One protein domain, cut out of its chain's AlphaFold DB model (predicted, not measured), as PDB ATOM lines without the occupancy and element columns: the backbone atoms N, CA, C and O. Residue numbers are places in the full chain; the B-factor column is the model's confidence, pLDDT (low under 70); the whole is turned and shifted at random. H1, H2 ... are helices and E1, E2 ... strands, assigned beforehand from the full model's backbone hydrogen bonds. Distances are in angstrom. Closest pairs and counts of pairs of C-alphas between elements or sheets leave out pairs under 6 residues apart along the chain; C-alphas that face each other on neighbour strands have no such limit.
ATOM      1  N   THR A  36     -17.948  30.334   5.318       95.19
ATOM      2  CA  THR A  36     -17.518  28.950   5.100       95.19
ATOM      3  C   THR A  36     -16.101  28.963   4.539       95.19
ATOM      4  O   THR A  36     -15.807  29.749   3.639       95.19
ATOM      5  N   TYR A  37     -15.228  28.117   5.080       96.25
ATOM      6  CA  TYR A  37     -13.810  28.057   4.738       96.25
ATOM      7  C   TYR A  37     -13.335  26.614   4.630       96.25
ATOM      8  O   TYR A  37     -13.780  25.744   5.370       96.25
ATOM      9  N   TRP A  38     -12.389  26.378   3.737       95.88
ATOM     10  CA  TRP A  38     -11.710  25.106   3.564       95.88
ATOM     11  C   TRP A  38     -10.364  25.127   4.270       95.88
ATOM     12  O   TRP A  38      -9.573  26.035   4.034       95.88
ATOM     13  N   TYR A  39     -10.091  24.126   5.101       95.62
ATOM     14  CA  TYR A  39      -8.804  23.950   5.766       95.62
ATOM     15  C   TYR A  39      -8.093  22.746   5.171       95.62
ATOM     16  O   TYR A  39      -8.615  21.632   5.199       95.62
ATOM     17  N   THR A  40      -6.900  22.979   4.640       94.12
ATOM     18  CA  THR A  40      -6.102  21.964   3.954       94.12
ATOM     19  C   THR A  40      -5.342  21.127   4.969       94.12
ATOM     20  O   THR A  40      -4.698  21.664   5.869       94.12
ATOM     21  N   TYR A  41      -5.377  19.813   4.797       92.88
ATOM     22  CA  TYR A  41      -4.563  18.890   5.563       92.88
ATOM     23  C   TYR A  41      -3.089  18.993   5.145       92.88
ATOM     24  O   TYR A  41      -2.725  18.735   3.999       92.88
ATOM     25  N   THR A  42      -2.230  19.358   6.090       91.50
ATOM     26  CA  THR A  42      -0.778  19.531   5.927       91.50
ATOM     27  C   THR A  42       0.026  18.614   6.851       91.50
ATOM     28  O   THR A  42       1.215  18.847   7.066       91.50
ATOM     29  N   GLY A  43      -0.617  17.598   7.437       88.94
ATOM     30  CA  GLY A  43       0.058  16.609   8.273       88.94
ATOM     31  C   GLY A  43       1.087  15.793   7.488       88.94
ATOM     32  O   GLY A  43       1.028  15.667   6.264       88.94
ATOM     33  N   THR A  44       2.062  15.244   8.207       86.56
ATOM     34  CA  THR A  44       3.190  14.519   7.595       86.56
ATOM     35  C   THR A  44       2.839  13.085   7.201       86.56
ATOM     36  O   THR A  44       3.534  12.485   6.379       86.56
ATOM     37  N   SER A  45       1.771  12.519   7.770       87.19
ATOM     38  CA  SER A  45       1.371  11.127   7.575       87.19
ATOM     39  C   SER A  45      -0.142  10.992   7.423       87.19
ATOM     40  O   SER A  45      -0.909  11.545   8.187       87.19
ATOM     41  N   GLN A  46      -0.618  10.135   6.524       88.38
ATOM     42  CA  GLN A  46      -2.045   9.794   6.449       88.38
ATOM     43  C   GLN A  46      -2.425   8.721   7.494       88.38
ATOM     44  O   GLN A  46      -3.089   7.732   7.173       88.38
ATOM     45  N   SER A  47      -1.995   8.871   8.749       91.50
ATOM     46  CA  SER A  47      -2.388   7.980   9.854       91.50
ATOM     47  C   SER A  47      -3.654   8.484  10.557       91.50
ATOM     48  O   SER A  47      -4.014   9.652  10.433       91.50
ATOM     49  N   VAL A  48      -4.345   7.610  11.297       93.00
ATOM     50  CA  VAL A  48      -5.541   7.986  12.080       93.00
ATOM     51  C   VAL A  48      -5.199   9.091  13.080       93.00
ATOM     52  O   VAL A  48      -5.839  10.133  13.081       93.00
ATOM     53  N   THR A  49      -4.138   8.908  13.870       94.06
ATOM     54  CA  THR A  49      -3.690   9.889  14.871       94.06
ATOM     55  C   THR A  49      -3.372  11.250  14.256       94.06
ATOM     56  O   THR A  49      -3.741  12.280  14.816       94.06
ATOM     57  N   ASP A  50      -2.702  11.264  13.103       93.62
ATOM     58  CA  ASP A  50      -2.283  12.507  12.454       93.62
ATOM     59  C   ASP A  50      -3.463  13.208  11.765       93.62
ATOM     60  O   ASP A  50      -3.531  14.436  11.764       93.62
ATOM     61  N   ARG A  51      -4.441  12.460  11.234       92.38
ATOM     62  CA  ARG A  51      -5.693  13.046  10.729       92.38
ATOM     63  C   ARG A  51      -6.615  13.547  11.838       92.38
ATOM     64  O   ARG A  51      -7.315  14.523  11.603       92.38
ATOM     65  N   SER A  52      -6.578  12.964  13.034       94.56
ATOM     66  CA  SER A  52      -7.350  13.455  14.186       94.56
ATOM     67  C   SER A  52      -6.760  14.715  14.832       94.56
ATOM     68  O   SER A  52      -7.368  15.301  15.732       94.56
ATOM     69  N   ASN A  53      -5.562  15.139  14.423       95.69
ATOM     70  CA  ASN A  53      -4.916  16.322  14.971       95.69
ATOM     71  C   ASN A  53      -5.382  17.594  14.247       95.69
ATOM     72  O   ASN A  53      -4.985  17.876  13.119       95.69
ATOM     73  N   LYS A  54      -6.172  18.416  14.944       95.88
ATOM     74  CA  LYS A  54      -6.706  19.698  14.448       95.88
ATOM     75  C   LYS A  54      -5.644  20.671  13.932       95.88
ATOM     76  O   LYS A  54      -5.926  21.421  13.003       95.88
ATOM     77  N   ALA A  55      -4.440  20.656  14.505       96.44
ATOM     78  CA  ALA A  55      -3.354  21.544  14.090       96.44
ATOM     79  C   ALA A  55      -2.809  21.210  12.689       96.44
ATOM     80  O   ALA A  55      -2.151  22.042  12.072       96.44
ATOM     81  N   ASN A  56      -3.101  20.014  12.168       95.50
ATOM     82  CA  ASN A  56      -2.687  19.607  10.828       95.50
ATOM     83  C   ASN A  56      -3.611  20.120   9.723       95.50
ATOM     84  O   ASN A  56      -3.354  19.835   8.561       95.50
ATOM     85  N   TYR A  57      -4.675  20.847  10.051       94.62
ATOM     86  CA  TYR A  57      -5.579  21.432   9.070       94.62
ATOM     87  C   TYR A  57      -5.427  22.940   9.118       94.62
ATOM     88  O   TYR A  57      -5.848  23.580  10.078       94.62
ATOM     89  N   THR A  58      -4.799  23.495   8.092       95.38
ATOM     90  CA  THR A  58      -4.320  24.877   8.072       95.38
ATOM     91  C   THR A  58      -4.731  25.580   6.781       95.38
ATOM     92  O   THR A  58      -5.420  25.004   5.937       95.38
ATOM     93  N   ASN A  59      -4.295  26.829   6.612       93.00
ATOM     94  CA  ASN A  59      -4.461  27.603   5.379       93.00
ATOM     95  C   ASN A  59      -5.937  27.734   4.959       93.00
ATOM     96  O   ASN A  59      -6.324  27.196   3.918       93.00
ATOM     97  N   PRO A  60      -6.765  28.436   5.758       95.25
ATOM     98  CA  PRO A  60      -8.168  28.644   5.431       95.25
ATOM     99  C   PRO A  60      -8.315  29.322   4.064       95.25
ATOM    100  O   PRO A  60      -7.772  30.402   3.826       95.25
ATOM    101  N   ALA A  61      -9.088  28.703   3.178       94.19
ATOM    102  CA  ALA A  61      -9.387  29.200   1.842       94.19
ATOM    103  C   ALA A  61     -10.899  29.354   1.645       94.19
ATOM    104  O   ALA A  61     -11.694  28.590   2.187       94.19
ATOM    105  N   SER A  62     -11.320  30.336   0.849       93.31
ATOM    106  CA  SER A  62     -12.738  30.539   0.511       93.31
ATOM    107  C   SER A  62     -13.251  29.579  -0.570       93.31
ATOM    108  O   SER A  62     -14.451  29.512  -0.820       93.31
ATOM    109  N   SER A  63     -12.356  28.826  -1.209       91.75
ATOM    110  CA  SER A  63     -12.660  27.846  -2.251       91.75
ATOM    111  C   SER A  63     -12.034  26.498  -1.919       91.75
ATOM    112  O   SER A  63     -10.977  26.450  -1.290       91.75
ATOM    113  N   GLU A  64     -12.661  25.419  -2.384       90.56
ATOM    114  CA  GLU A  64     -12.141  24.060  -2.218       90.56
ATOM    115  C   GLU A  64     -10.737  23.945  -2.842       90.56
ATOM    116  O   GLU A  64     -10.554  24.334  -4.003       90.56
ATOM    117  N   PRO A  65      -9.724  23.468  -2.095       88.44
ATOM    118  CA  PRO A  65      -8.387  23.285  -2.637       88.44
ATOM    119  C   PRO A  65      -8.354  22.106  -3.615       88.44
ATOM    120  O   PRO A  65      -9.124  21.153  -3.519       88.44
ATOM    121  N   SER A  66      -7.407  22.138  -4.552       86.31
ATOM    122  CA  SER A  66      -7.088  20.941  -5.332       86.31
ATOM    123  C   SER A  66      -6.437  19.901  -4.423       86.31
ATOM    124  O   SER A  66      -5.564  20.248  -3.633       86.31
ATOM    125  N   CYS A  67      -6.806  18.631  -4.588       79.75
ATOM    126  CA  CYS A  67      -6.291  17.513  -3.794       79.75
ATOM    127  C   CYS A  67      -5.328  16.616  -4.597       79.75
ATOM    128  O   CYS A  67      -5.701  15.502  -4.981       79.75
ATOM    129  N   PRO A  68      -4.101  17.081  -4.915       68.38
ATOM    130  CA  PRO A  68      -3.131  16.290  -5.659       68.38
ATOM    131  C   PRO A  68      -2.496  15.226  -4.751       68.38
ATOM    132  O   PRO A  68      -1.806  15.546  -3.789       68.38
ATOM    133  N   GLY A  69      -2.694  13.944  -5.058       64.06
ATOM    134  CA  GLY A  69      -2.057  12.846  -4.319       64.06
ATOM    135  C   GLY A  69      -2.839  11.540  -4.390       64.06
ATOM    136  O   GLY A  69      -3.871  11.469  -5.051       64.06
ATOM    137  N   ALA A  70      -2.361  10.481  -3.732       50.81
ATOM    138  CA  ALA A  70      -3.076   9.216  -3.572       50.81
ATOM    139  C   ALA A  70      -3.217   8.837  -2.093       50.81
ATOM    140  O   ALA A  70      -2.229   8.505  -1.452       50.81
ATOM    141  N   GLY A  71      -4.461   8.866  -1.591       65.88
ATOM    142  CA  GLY A  71      -4.858   8.374  -0.266       65.88
ATOM    143  C   GLY A  71      -5.433   9.447   0.673       65.88
ATOM    144  O   GLY A  71      -4.788  10.465   0.888       65.88
ATOM    145  N   ASN A  72      -6.607   9.137   1.248       72.31
ATOM    146  CA  ASN A  72      -7.319   9.764   2.382       72.31
ATOM    147  C   ASN A  72      -7.488  11.307   2.378       72.31
ATOM    148  O   ASN A  72      -7.306  11.947   1.348       72.31
ATOM    149  N   GLU A  73      -7.994  11.860   3.495       77.88
ATOM    150  CA  GLU A  73      -8.504  13.237   3.660       77.88
ATOM    151  C   GLU A  73      -7.526  14.315   3.179       77.88
ATOM    152  O   GLU A  73      -6.331  14.269   3.490       77.88
ATOM    153  N   CYS A  74      -8.051  15.298   2.448       88.25
ATOM    154  CA  CYS A  74      -7.268  16.379   1.858       88.25
ATOM    155  C   CYS A  74      -7.610  17.743   2.455       88.25
ATOM    156  O   CYS A  74      -6.706  18.538   2.709       88.25
ATOM    157  N   ALA A  75      -8.891  18.037   2.665       92.69
ATOM    158  CA  ALA A  75      -9.306  19.313   3.219       92.69
ATOM    159  C   ALA A  75     -10.701  19.219   3.817       92.69
ATOM    160  O   ALA A  75     -11.593  18.629   3.226       92.69
ATOM    161  N   VAL A  76     -10.931  19.900   4.930       94.62
ATOM    162  CA  VAL A  76     -12.251  19.946   5.561       94.62
ATOM    163  C   VAL A  76     -12.904  21.297   5.330       94.62
ATOM    164  O   VAL A  76     -12.283  22.347   5.513       94.62
ATOM    165  N   GLN A  77     -14.170  21.275   4.928       95.75
ATOM    166  CA  GLN A  77     -15.008  22.457   4.900       95.75
ATOM    167  C   GLN A  77     -15.573  22.720   6.291       95.75
ATOM    168  O   GLN A  77     -16.169  21.856   6.943       95.75
ATOM    169  N   VAL A  78     -15.423  23.966   6.706       96.38
ATOM    170  CA  VAL A  78     -15.805  24.469   8.009       96.38
ATOM    171  C   VAL A  78     -16.763  25.630   7.828       96.38
ATOM    172  O   VAL A  78     -16.507  26.540   7.044       96.38
ATOM    173  N   GLN A  79     -17.855  25.616   8.575       95.31
ATOM    174  CA  GLN A  79     -18.910  26.620   8.535       95.31
ATOM    175  C   GLN A  79     -19.033  27.355   9.871       95.31
ATOM    176  O   GLN A  79     -18.466  26.959  10.898       95.31
ATOM    177  N   GLY A  80     -19.818  28.430   9.876       93.31
ATOM    178  CA  GLY A  80     -20.130  29.137  11.116       93.31
ATOM    179  C   GLY A  80     -19.012  30.072  11.593       93.31
ATOM    180  O   GLY A  80     -19.023  30.467  12.755       93.31
ATOM    181  N   ILE A  81     -18.039  30.406  10.737       91.50
ATOM    182  CA  ILE A  81     -16.912  31.266  11.115       91.50
ATOM    183  C   ILE A  81     -17.333  32.730  11.048       91.50
ATOM    184  O   ILE A  81     -17.654  33.245   9.980       91.50
ATOM    185  N   THR A  82     -17.311  33.414  12.185       89.81
ATOM    186  CA  THR A  82     -17.586  34.848  12.273       89.81
ATOM    187  C   THR A  82     -16.276  35.635  12.313       89.81
ATOM    188  O   THR A  82     -15.385  35.349  13.110       89.81
ATOM    189  N   GLY A  83     -16.143  36.644  11.448       87.81
ATOM    190  CA  GLY A  83     -14.913  37.438  11.344       87.81
ATOM    191  C   GLY A  83     -13.776  36.713  10.612       87.81
ATOM    192  O   GLY A  83     -14.010  35.999   9.637       87.81
ATOM    193  N   THR A  84     -12.535  36.946  11.048       91.12
ATOM    194  CA  THR A  84     -11.336  36.341  10.448       91.12
ATOM    195  C   THR A  84     -11.247  34.856  10.817       91.12
ATOM    196  O   THR A  84     -11.290  34.545  12.010       91.12
ATOM    197  N   PRO A  85     -11.087  33.936   9.846       93.69
ATOM    198  CA  PRO A  85     -10.906  32.523  10.152       93.69
ATOM    199  C   PRO A  85      -9.613  32.293  10.955       93.69
ATOM    200  O   PRO A  85      -8.598  32.933  10.657       93.69
ATOM    201  N   PRO A  86      -9.617  31.399  11.962       95.19
ATOM    202  CA  PRO A  86      -8.387  30.986  12.629       95.19
ATOM    203  C   PRO A  86      -7.418  30.315  11.645       95.19
ATOM    204  O   PRO A  86      -7.810  29.842  10.582       95.19
ATOM    205  N   SER A  87      -6.132  30.269  11.996       96.44
ATOM    206  CA  SER A  87      -5.090  29.668  11.148       96.44
ATOM    207  C   SER A  87      -5.224  28.152  10.993       96.44
ATOM    208  O   SER A  87      -4.718  27.594  10.021       96.44
ATOM    209  N   ASP A  88      -5.883  27.503  11.953       96.50
ATOM    210  CA  ASP A  88      -6.106  26.064  12.015       96.50
ATOM    211  C   ASP A  88      -7.429  25.732  12.734       96.50
ATOM    212  O   ASP A  88      -8.181  26.620  13.146       96.50
ATOM    213  N   LEU A  89      -7.715  24.439  12.901       96.31
ATOM    214  CA  LEU A  89      -8.962  23.968  13.507       96.31
ATOM    215  C   LEU A  89      -8.935  23.878  15.038       96.31
ATOM    216  O   LEU A  89      -9.939  23.469  15.623       96.31
ATOM    217  N   THR A  90      -7.823  24.189  15.714       97.12
ATOM    218  CA  THR A  90      -7.643  23.900  17.155       97.12
ATOM    219  C   THR A  90      -8.696  24.571  18.033       97.12
ATOM    220  O   THR A  90      -9.145  23.983  19.018       97.12
ATOM    221  N   THR A  91      -9.144  25.762  17.640       95.88
ATOM    222  CA  THR A  91     -10.167  26.550  18.342       95.88
ATOM    223  C   THR A  91     -11.595  26.248  17.879       95.88
ATOM    224  O   THR A  91     -12.551  26.767  18.454       95.88
ATOM    225  N   LEU A  92     -11.760  25.400  16.859       95.25
ATOM    226  CA  LEU A  92     -13.041  25.115  16.221       95.25
ATOM    227  C   LEU A  92     -13.696  23.852  16.787       95.25
ATOM    228  O   LEU A  92     -13.043  22.867  17.164       95.25
ATOM    229  N   SER A  93     -15.029  23.865  16.823       96.12
ATOM    230  CA  SER A  93     -15.851  22.733  17.249       96.12
ATOM    231  C   SER A  93     -15.978  21.723  16.107       96.12
ATOM    232  O   SER A  93     -16.944  21.733  15.348       96.12
ATOM    233  N   ILE A  94     -14.961  20.872  15.985       95.50
ATOM    234  CA  ILE A  94     -14.904  19.742  15.052       95.50
ATOM    235  C   ILE A  94     -14.573  18.467  15.829       95.50
ATOM    236  O   ILE A  94     -13.691  18.488  16.700       95.50
ATOM    237  N   THR A  95     -15.299  17.393  15.534       96.50
ATOM    238  CA  THR A  95     -15.057  16.027  16.016       96.50
ATOM    239  C   THR A  95     -14.438  15.179  14.911       96.50
ATOM    240  O   THR A  95     -14.477  15.557  13.740       96.50
ATOM    241  N   PHE A  96     -13.814  14.070  15.304       95.12
ATOM    242  CA  PHE A  96     -13.132  13.159  14.393       95.12
ATOM    243  C   PHE A  96     -13.566  11.728  14.684       95.12
ATOM    244  O   PHE A  96     -13.610  11.321  15.850       95.12
ATOM    245  N   ASP A  97     -13.803  10.962  13.624       94.50
ATOM    246  CA  ASP A  97     -14.113   9.543  13.726       94.50
ATOM    247  C   ASP A  97     -12.885   8.800  14.293       94.50
ATOM    248  O   ASP A  97     -11.775   8.945  13.775       94.50
ATOM    249  N   PRO A  98     -13.029   7.986  15.352       93.75
ATOM    250  CA  PRO A  98     -11.888   7.383  16.043       93.75
ATOM    251  C   PRO A  98     -11.192   6.263  15.253       93.75
ATOM    252  O   PRO A  98     -10.065   5.900  15.585       93.75
ATOM    253  N   ASN A  99     -11.836   5.703  14.224       93.62
ATOM    254  CA  ASN A  99     -11.299   4.593  13.434       93.62
ATOM    255  C   ASN A  99     -10.538   5.087  12.201       93.62
ATOM    256  O   ASN A  99      -9.555   4.481  11.775       93.62
ATOM    257  N   THR A 100     -11.008   6.180  11.610       91.19
ATOM    258  CA  THR A 100     -10.465   6.767  10.385       91.19
ATOM    259  C   THR A 100      -9.654   8.023  10.668       91.19
ATOM    260  O   THR A 100      -8.771   8.364   9.883       91.19
ATOM    261  N   GLY A 101      -9.913   8.708  11.776       92.00
ATOM    262  CA  GLY A 101      -9.346  10.007  12.114       92.00
ATOM    263  C   GLY A 101      -9.836  11.135  11.214       92.00
ATOM    264  O   GLY A 101      -9.238  12.200  11.220       92.00
ATOM    265  N   MET A 102     -10.866  10.910  10.395       91.62
ATOM    266  CA  MET A 102     -11.435  11.947   9.533       91.62
ATOM    267  C   MET A 102     -12.385  12.843  10.336       91.62
ATOM    268  O   MET A 102     -13.074  12.327  11.218       91.62
ATOM    269  N   PRO A 103     -12.459  14.152  10.038       93.12
ATOM    270  CA  PRO A 103     -13.503  15.006  10.587       93.12
ATOM    271  C   PRO A 103     -14.888  14.423  10.283       93.12
ATOM    272  O   PRO A 103     -15.156  14.038   9.146       93.12
ATOM    273  N   ASP A 104     -15.764  14.328  11.280       94.19
ATOM    274  CA  ASP A 104     -17.058  13.638  11.140       94.19
ATOM    275  C   ASP A 104     -18.253  14.416  11.710       94.19
ATOM    276  O   ASP A 104     -19.403  13.999  11.559       94.19
ATOM    277  N   GLY A 105     -18.004  15.555  12.355       94.31
ATOM    278  CA  GLY A 105     -19.044  16.304  13.041       94.31
ATOM    279  C   GLY A 105     -18.527  17.491  13.845       94.31
ATOM    280  O   GLY A 105     -17.408  17.973  13.663       94.31
ATOM    281  N   GLY A 106     -19.373  17.974  14.752       94.81
ATOM    282  CA  GLY A 106     -19.164  19.210  15.506       94.81
ATOM    283  C   GLY A 106     -19.858  20.415  14.869       94.81
ATOM    284  O   GLY A 106     -20.289  20.376  13.719       94.81
ATOM    285  N   ASN A 107     -19.992  21.501  15.632       94.56
ATOM    286  CA  ASN A 107     -20.802  22.655  15.222       94.56
ATOM    287  C   ASN A 107     -20.222  23.402  14.014       94.56
ATOM    288  O   ASN A 107     -20.958  24.074  13.293       94.56
ATOM    289  N   ASN A 108     -18.905  23.317  13.818       95.62
ATOM    290  CA  ASN A 108     -18.216  23.987  12.726       95.62
ATOM    291  C   ASN A 108     -17.971  23.071  11.522       95.62
ATOM    292  O   ASN A 108     -17.551  23.571  10.489       95.62
ATOM    293  N   PHE A 109     -18.226  21.766  11.611       95.88
ATOM    294  CA  PHE A 109     -18.024  20.850  10.487       95.88
ATOM    295  C   PHE A 109     -19.144  20.977   9.449       95.88
ATOM    296  O   PHE A 109     -20.311  21.146   9.806       95.88
ATOM    297  N   SER A 110     -18.782  20.890   8.167       94.81
ATOM    298  CA  SER A 110     -19.745  20.825   7.064       94.81
ATOM    299  C   SER A 110     -19.544  19.564   6.222       94.81
ATOM    300  O   SER A 110     -20.417  18.698   6.190       94.81
ATOM    301  N   ASN A 111     -18.378  19.413   5.591       92.69
ATOM    302  CA  ASN A 111     -18.033  18.223   4.818       92.69
ATOM    303  C   ASN A 111     -16.519  18.060   4.666       92.69
ATOM    304  O   ASN A 111     -15.743  18.979   4.910       92.69
ATOM    305  N   ASN A 112     -16.117  16.888   4.192       89.88
ATOM    306  CA  ASN A 112     -14.748  16.586   3.803       89.88
ATOM    307  C   ASN A 112     -14.581  16.690   2.283       89.88
ATOM    308  O   ASN A 112     -15.467  16.263   1.533       89.88
ATOM    309  N   ALA A 113     -13.441  17.202   1.828       86.81
ATOM    310  CA  ALA A 113     -12.948  17.008   0.471       86.81
ATOM    311  C   ALA A 113     -12.178  15.691   0.460       86.81
ATOM    312  O   ALA A 113     -10.976  15.613   0.732       86.81
ATOM    313  N   GLN A 114     -12.910  14.630   0.141       72.12
ATOM    314  CA  GLN A 114     -12.302  13.338  -0.106       72.12
ATOM    315  C   GLN A 114     -11.743  13.299  -1.522       72.12
ATOM    316  O   GLN A 114     -12.331  13.814  -2.476       72.12
ATOM    317  N   LYS A 115     -10.593  12.649  -1.661       64.19
ATOM    318  CA  LYS A 115     -10.003  12.381  -2.963       64.19
ATOM    319  C   LYS A 115     -11.003  11.606  -3.848       64.19
ATOM    320  O   LYS A 115     -11.585  10.627  -3.386       64.19
TER     321      LYS A 115
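This is residues 36 to 115 of the 116 residues of an uncharacterized protein of Chitinophagaceae bacterium (UniProt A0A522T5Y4). Little regular structure: a strongly twisted sheet of four strands, with the loop of residues 82 to 102 folding back over one face. Of 80 printed residues, 30 are in named elements, mostly strand: E1, H1, E2, E3, E4, E5 along the chain. The antiparallel sheet runs E2 E1 E3 E5; the whole is compact, radius of gyration of the C-alphas 11.3 A, spanning 33 by 25 by 18 A.

E1, residues 36 to 41, 16.4 A long, begins at C-alpha 36 (-17.518, 28.950, 5.100). E3 is residues 75 to 81, 16.2 A; E2, 57 to 61; E5, 109 to 113, ending at C-alpha 113 (-12.948, 17.008, 0.471); E4, 103 to 105; H1, 48 to 51.

Within hydrogen-bond range are N 37 and O 78 of E1 and E3, 2.8 A; N 40 and O 58 of E1 and E2, 2.8 A; N 77 and O 111 of E3 and E5, 2.8 A. E4 pairs with no named strand, but pairs antiparallel with residues 95 to 96. H1 is not on the sheet, and is too short for O i to N i+4 pairs.

The printed part has no cut. Links E2 to E3 and E3 to E4 are long. Residues 68 to 71 and 115 have pLDDT under 70.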